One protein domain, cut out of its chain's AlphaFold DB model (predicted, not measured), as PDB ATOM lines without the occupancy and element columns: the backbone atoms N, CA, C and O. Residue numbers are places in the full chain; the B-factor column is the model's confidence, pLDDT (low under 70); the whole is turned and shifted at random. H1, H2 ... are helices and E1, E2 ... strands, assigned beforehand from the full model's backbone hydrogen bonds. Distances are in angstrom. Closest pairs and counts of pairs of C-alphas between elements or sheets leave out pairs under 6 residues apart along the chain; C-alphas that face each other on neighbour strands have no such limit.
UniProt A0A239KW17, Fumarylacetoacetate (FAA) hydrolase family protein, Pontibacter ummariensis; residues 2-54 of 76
ATOM      1  N   GLY A   2     151.793 163.942 201.512       93.75
ATOM      2  CA  GLY A   2     151.596 162.504 201.717       93.75
ATOM      3  C   GLY A   2     152.759 161.640 201.210       93.75
ATOM      4  O   GLY A   2     153.728 162.182 200.672       93.75
ATOM      5  N   PRO A   3     152.677 160.308 201.389       95.62
ATOM      6  CA  PRO A   3     151.481 159.547 201.795       95.62
ATOM      7  C   PRO A   3     151.172 159.532 203.304       95.62
ATOM      8  O   PRO A   3     150.049 159.203 203.672       95.62
ATOM      9  N   TYR A   4     152.114 159.930 204.162       96.38
ATOM     10  CA  TYR A   4     151.960 159.932 205.622       96.38
ATOM     11  C   TYR A   4     152.314 161.294 206.229       96.38
ATOM     12  O   TYR A   4     152.977 162.113 205.588       96.38
ATOM     13  N   LEU A   5     151.885 161.509 207.474       96.00
ATOM     14  CA  LEU A   5     152.386 162.565 208.348       96.00
ATOM     15  C   LEU A   5     153.250 161.899 209.421       96.00
ATOM     16  O   LEU A   5     152.734 161.103 210.196       96.00
ATOM     17  N   VAL A   6     154.543 162.211 209.418       96.25
ATOM     18  CA  VAL A   6     155.538 161.647 210.340       96.25
ATOM     19  C   VAL A   6     155.799 162.662 211.448       96.25
ATOM     20  O   VAL A   6     155.961 163.857 211.159       96.25
ATOM     21  N   THR A   7     155.802 162.220 212.703       96.38
ATOM     22  CA  THR A   7     156.057 163.101 213.849       96.38
ATOM     23  C   THR A   7     157.553 163.319 214.058       96.38
ATOM     24  O   THR A   7     158.409 162.619 213.519       96.38
ATOM     25  N   LYS A   8     157.904 164.359 214.821       93.62
ATOM     26  CA  LYS A   8     159.307 164.743 215.033       93.62
ATOM     27  C   LYS A   8     160.116 163.638 215.726       93.62
ATOM     28  O   LYS A   8     161.297 163.510 215.450       93.62
ATOM     29  N   ASP A   9     159.501 162.887 216.631       96.50
ATOM     30  CA  ASP A   9     160.126 161.806 217.399       96.50
ATOM     31  C   ASP A   9     160.443 160.555 216.563       96.50
ATOM     32  O   ASP A   9     161.321 159.786 216.940       96.50
ATOM     33  N   GLU A  10     159.810 160.391 215.400       97.50
ATOM     34  CA  GLU A  10     160.116 159.314 214.449       97.50
ATOM     35  C   GLU A  10     161.344 159.622 213.568       97.50
ATOM     36  O   GLU A  10     161.794 158.767 212.803       97.50
ATOM     37  N   ILE A  11     161.895 160.841 213.646       96.12
ATOM     38  CA  ILE A  11     163.028 161.299 212.835       96.12
ATOM     39  C   ILE A  11     164.187 161.724 213.739       96.12
ATOM     40  O   ILE A  11     164.064 162.666 214.517       96.12
ATOM     41  N   GLU A  12     165.349 161.091 213.563       96.12
ATOM     42  CA  GLU A  12     166.564 161.404 214.331       96.12
ATOM     43  C   GLU A  12     167.035 162.854 214.120       96.12
ATOM     44  O   GLU A  12     167.227 163.595 215.085       96.12
ATOM     45  N   ASP A  13     167.170 163.289 212.859       96.00
ATOM     46  CA  ASP A  13     167.503 164.675 212.516       96.00
ATOM     47  C   ASP A  13     166.689 165.190 211.322       96.00
ATOM     48  O   ASP A  13     166.934 164.876 210.157       96.00
ATOM     49  N   VAL A  14     165.733 166.073 211.618       95.12
ATOM     50  CA  VAL A  14     164.892 166.751 210.618       95.12
ATOM     51  C   VAL A  14     165.690 167.673 209.683       95.12
ATOM     52  O   VAL A  14     165.220 168.022 208.596       95.12
ATOM     53  N   ASN A  15     166.908 168.062 210.070       95.56
ATOM     54  CA  ASN A  15     167.820 168.863 209.256       95.56
ATOM     55  C   ASN A  15     168.764 168.014 208.401       95.56
ATOM     56  O   ASN A  15     169.633 168.595 207.758       95.56
ATOM     57  N   ASN A  16     168.604 166.690 208.366       97.06
ATOM     58  CA  ASN A  16     169.419 165.802 207.545       97.06
ATOM     59  C   ASN A  16     168.572 164.764 206.788       97.06
ATOM     60  O   ASN A  16     168.802 163.558 206.849       97.06
ATOM     61  N   LEU A  17     167.572 165.238 206.047       96.44
ATOM     62  CA  LEU A  17     166.675 164.401 205.254       96.44
ATOM     63  C   LEU A  17     166.983 164.553 203.769       96.44
ATOM     64  O   LEU A  17     166.978 165.666 203.242       96.44
ATOM     65  N   ARG A  18     167.214 163.435 203.071       97.12
ATOM     66  CA  ARG A  18     167.385 163.440 201.613       97.12
ATOM     67  C   ARG A  18     166.039 163.656 200.919       97.12
ATOM     68  O   ARG A  18     165.075 162.944 201.183       97.12
ATOM     69  N   LEU A  19     166.010 164.593 199.980       95.81
ATOM     70  CA  LEU A  19     164.861 164.922 199.142       95.81
ATOM     71  C   LEU A  19     165.239 164.673 197.685       95.81
ATOM     72  O   LEU A  19     166.272 165.157 197.228       95.81
ATOM     73  N   TRP A  20     164.406 163.946 196.949       96.56
ATOM     74  CA  TRP A  20     164.655 163.663 195.541       96.56
ATOM     75  C   TRP A  20     163.359 163.651 194.733       96.56
ATOM     76  O   TRP A  20     162.282 163.379 195.264       96.56
ATOM     77  N   LEU A  21     163.474 163.931 193.437       95.94
ATOM     78  CA  LEU A  21     162.373 163.890 192.479       95.94
ATOM     79  C   LEU A  21     162.842 163.239 191.181       95.94
ATOM     80  O   LEU A  21     163.896 163.592 190.649       95.94
ATOM     81  N   LYS A  22     162.035 162.308 190.665       95.44
ATOM     82  CA  LYS A  22     162.240 161.687 189.355       95.44
ATOM     83  C   LYS A  22     161.150 162.102 188.375       95.44
ATOM     84  O   LYS A  22     159.978 162.121 188.743       95.44
ATOM     85  N   LEU A  23     161.533 162.339 187.127       93.75
ATOM     86  CA  LEU A  23     160.629 162.489 185.990       93.75
ATOM     87  C   LEU A  23     160.939 161.375 184.992       93.75
ATOM     88  O   LEU A  23     162.067 161.261 184.530       93.75
ATOM     89  N   ASN A  24     159.959 160.517 184.697       94.88
ATOM     90  CA  ASN A  24     160.123 159.375 183.784       94.88
ATOM     91  C   ASN A  24     161.349 158.489 184.099       94.88
ATOM     92  O   ASN A  24     162.005 157.963 183.208       94.88
ATOM     93  N   GLY A  25     161.669 158.332 185.387       94.62
ATOM     94  CA  GLY A  25     162.812 157.543 185.857       94.62
ATOM     95  C   GLY A  25     164.128 158.317 185.990       94.62
ATOM     96  O   GLY A  25     165.009 157.855 186.716       94.62
ATOM     97  N   GLU A  26     164.250 159.506 185.397       92.38
ATOM     98  CA  GLU A  26     165.437 160.360 185.510       92.38
ATOM     99  C   GLU A  26     165.367 161.244 186.762       92.38
ATOM    100  O   GLU A  26     164.333 161.846 187.044       92.38
ATOM    101  N   ILE A  27     166.458 161.322 187.533       93.81
ATOM    102  CA  ILE A  27     166.560 162.215 188.697       93.81
ATOM    103  C   ILE A  27     166.654 163.664 188.211       93.81
ATOM    104  O   ILE A  27     167.615 164.040 187.546       93.81
ATOM    105  N   MET A  28     165.671 164.475 188.594       93.69
ATOM    106  CA  MET A  28     165.626 165.906 188.280       93.69
ATOM    107  C   MET A  28     166.087 166.759 189.455       93.69
ATOM    108  O   MET A  28     166.705 167.802 189.262       93.69
ATOM    109  N   GLN A  29     165.788 166.312 190.674       96.00
ATOM    110  CA  GLN A  29     166.200 166.969 191.907       96.00
ATOM    111  C   GLN A  29     166.743 165.920 192.872       96.00
ATOM    112  O   GLN A  29     166.151 164.849 193.013       96.00
ATOM    113  N   ASP A  30     167.847 166.236 193.541       96.25
ATOM    114  CA  ASP A  30     168.458 165.404 194.577       96.25
ATOM    115  C   ASP A  30     169.236 166.309 195.534       96.25
ATOM    116  O   ASP A  30     170.126 167.052 195.116       96.25
ATOM    117  N   SER A  31     168.835 166.342 196.800       96.62
ATOM    118  CA  SER A  31     169.388 167.261 197.793       96.62
ATOM    119  C   SER A  31     169.099 166.790 199.218       96.62
ATOM    120  O   SER A  31     168.588 165.692 199.437       96.62
ATOM    121  N   ASN A  32     169.431 167.617 200.209       97.81
ATOM    122  CA  ASN A  32     169.268 167.301 201.620       97.81
ATOM    123  C   ASN A  32     168.811 168.539 202.415       97.81
ATOM    124  O   ASN A  32     169.236 169.654 202.126       97.81
ATOM    125  N   THR A  33     167.972 168.366 203.440       96.88
ATOM    126  CA  THR A  33     167.497 169.484 204.284       96.88
ATOM    127  C   THR A  33     168.622 170.196 205.051       96.88
ATOM    128  O   THR A  33     168.459 171.335 205.506       96.88
ATOM    129  N   SER A  34     169.814 169.602 205.118       96.62
ATOM    130  CA  SER A  34     171.022 170.231 205.662       96.62
ATOM    131  C   SER A  34     171.435 171.460 204.858       96.62
ATOM    132  O   SER A  34     171.919 172.424 205.452       96.62
ATOM    133  N   THR A  35     171.116 171.507 203.560       95.81
ATOM    134  CA  THR A  35     171.422 172.638 202.670       95.81
ATOM    135  C   THR A  35     170.370 173.748 202.705       95.81
ATOM    136  O   THR A  35     170.473 174.709 201.945       95.81
ATOM    137  N   PHE A  36     169.334 173.640 203.545       96.75
ATOM    138  CA  PHE A  36     168.353 174.716 203.701       96.75
ATOM    139  C   PHE A  36     169.034 175.998 204.177       96.75
ATOM    140  O   PHE A  36     169.691 175.990 205.219       96.75
ATOM    141  N   ILE A  37     168.795 177.094 203.450       96.19
ATOM    142  CA  ILE A  37     169.262 178.441 203.808       96.19
ATOM    143  C   ILE A  37     168.635 178.879 205.139       96.19
ATOM    144  O   ILE A  37     169.326 179.382 206.020       96.19
ATOM    145  N   PHE A  38     167.331 178.629 205.309       96.25
ATOM    146  CA  PHE A  38     166.594 178.907 206.539       96.25
ATOM    147  C   PHE A  38     166.037 177.611 207.122       96.25
ATOM    148  O   PHE A  38     165.304 176.880 206.457       96.25
ATOM    149  N   LYS A  39     166.373 177.322 208.383       95.12
ATOM    150  CA  LYS A  39     165.861 176.142 209.092       95.12
ATOM    151  C   LYS A  39     164.405 176.338 209.519       95.12
ATOM    152  O   LYS A  39     163.925 177.466 209.636       95.12
ATOM    153  N   ILE A  40     163.715 175.231 209.805       95.69
ATOM    154  CA  ILE A  40     162.283 175.226 210.154       95.69
ATOM    155  C   ILE A  40     161.926 176.210 211.284       95.69
ATOM    156  O   ILE A  40     160.974 176.969 211.095       95.69
ATOM    157  N   PRO A  41     162.680 176.307 212.402       95.69
ATOM    158  CA  PRO A  41     162.351 177.264 213.462       95.69
ATOM    159  C   PRO A  41     162.361 178.723 212.984       95.69
ATOM    160  O   PRO A  41     161.499 179.508 213.376       95.69
ATOM    161  N   HIS A  42     163.295 179.073 212.093       97.12
ATOM    162  CA  HIS A  42     163.376 180.411 211.515       97.12
ATOM    163  C   HIS A  42     162.181 180.698 210.600       97.12
ATOM    164  O   HIS A  42     161.584 181.763 210.703       97.12
ATOM    165  N   LEU A  43     161.794 179.748 209.741       96.44
ATOM    166  CA  LEU A  43     160.628 179.903 208.861       96.44
ATOM    167  C   LEU A  43     159.343 180.147 209.663       96.44
ATOM    168  O   LEU A  43     158.612 181.092 209.372       96.44
ATOM    169  N   VAL A  44     159.108 179.345 210.706       96.50
ATOM    170  CA  VAL A  44     157.940 179.488 211.591       96.50
ATOM    171  C   VAL A  44     157.947 180.856 212.276       96.50
ATOM    172  O   VAL A  44     156.950 181.572 212.207       96.50
ATOM    173  N   SER A  45     159.080 181.248 212.870       97.81
ATOM    174  CA  SER A  45     159.225 182.538 213.558       97.81
ATOM    175  C   SER A  45     159.098 183.742 212.625       97.81
ATOM    176  O   SER A  45     158.639 184.801 213.052       97.81
ATOM    177  N   TYR A  46     159.544 183.625 211.376       97.69
ATOM    178  CA  TYR A  46     159.442 184.699 210.397       97.69
ATOM    179  C   TYR A  46     157.995 184.872 209.932       97.69
ATOM    180  O   TYR A  46     157.457 185.973 209.982       97.69
ATOM    181  N   MET A  47     157.327 183.778 209.554       97.19
ATOM    182  CA  MET A  47     155.933 183.822 209.102       97.19
ATOM    183  C   MET A  47     154.975 184.313 210.195       97.19
ATOM    184  O   MET A  47     154.058 185.079 209.896       97.19
ATOM    185  N   SER A  48     155.206 183.933 211.458       97.50
ATOM    186  CA  SER A  48     154.345 184.322 212.583       97.50
ATOM    187  C   SER A  48     154.334 185.825 212.882       97.50
ATOM    188  O   SER A  48     153.476 186.287 213.626       97.50
ATOM    189  N   GLN A  49     155.270 186.601 212.324       98.25
ATOM    190  CA  GLN A  49     155.278 188.065 212.448       98.25
ATOM    191  C   GLN A  49     154.218 188.735 211.565       98.25
ATOM    192  O   GLN A  49     153.821 189.864 211.838       98.25
ATOM    193  N   PHE A  50     153.759 188.049 210.516       97.62
ATOM    194  CA  PHE A  50     152.860 188.615 209.506       97.62
ATOM    195  C   PHE A  50     151.468 187.981 209.516       97.62
ATOM    196  O   PHE A  50     150.518 188.580 209.018       97.62
ATOM    197  N   MET A  51     151.332 186.770 210.061       95.56
ATOM    198  CA  MET A  51     150.058 186.058 210.141       95.56
ATOM    199  C   MET A  51     150.009 185.106 211.337       95.56
ATOM    200  O   MET A  51     151.033 184.578 211.770       95.56
ATOM    201  N   ALA A  52     148.802 184.833 211.837       96.88
ATOM    202  CA  ALA A  52     148.598 183.787 212.832       96.88
ATOM    203  C   ALA A  52     148.776 182.399 212.192       96.88
ATOM    204  O   ALA A  52     148.150 182.088 211.179       96.88
ATOM    205  N   LEU A  53     149.605 181.553 212.806       97.00
ATOM    206  CA  LEU A  53     149.763 180.156 212.407       97.00
ATOM    207  C   LEU A  53     148.759 179.304 213.185       97.00
ATOM    208  O   LEU A  53     148.868 179.157 214.401       97.00
ATOM    209  N   LEU A  54     147.761 178.772 212.483       97.00
ATOM    210  CA  LEU A  54     146.711 177.954 213.087       97.00
ATOM    211  C   LEU A  54     147.093 176.465 213.085       97.00
ATOM    212  O   LEU A  54     147.757 176.005 212.149       97.00
TER     213      LEU A  54
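AT A GLANCE: This is residues 2 to 54 of the 76 residues of the protein "Fumarylacetoacetate (FAA) hydrolase family protein" of Pontibacter ummariensis (UniProt A0A239KW17). With little regular structure, this is a loose, open chain: a hairpin of two strands, E1 and E2, makes one end, and the short helix H1 lies toward the other. Residues 2 to 12 and 47 to 52 stand free. The 53 printed residues hold E1, E2 and H1 in that order; the sheet E1 - E2 is antiparallel, and the class is mixed, with only 21 residues in named elements. The whole is loose, with a radius of gyration of the C-alphas of 14.4 A, and elongated, spanning 41 by 24 by 21 A.

HOW THE PARTS SIT: E1, residues 18 to 23, and E2, residues 26 to 32, form an antiparallel hairpin at 165 degrees. N 19 and O 31 are within hydrogen-bond range at 2.9 A, as are N 23 and O 26 at 2.8 A. H1, residues 40 to 47, is apart from E1. In H1 every O i to N i+4 pair is within hydrogen-bond range.

IN THESE COORDINATES: E1 measures 17.0 A from C-alpha 18 at (167.385, 163.440, 201.613), E2 18.0 A, and H1 10.7 A to C-alpha 47 at (155.933, 183.822, 209.102).

THE WHOLE: The farthest C-alphas, of Gly 25 and Gln 49, are 41.2 A apart. The printed part has no cut; E1 to E2 is a tight link, E2 to H1 a short one. No printed residue is under 70 in pLDDT.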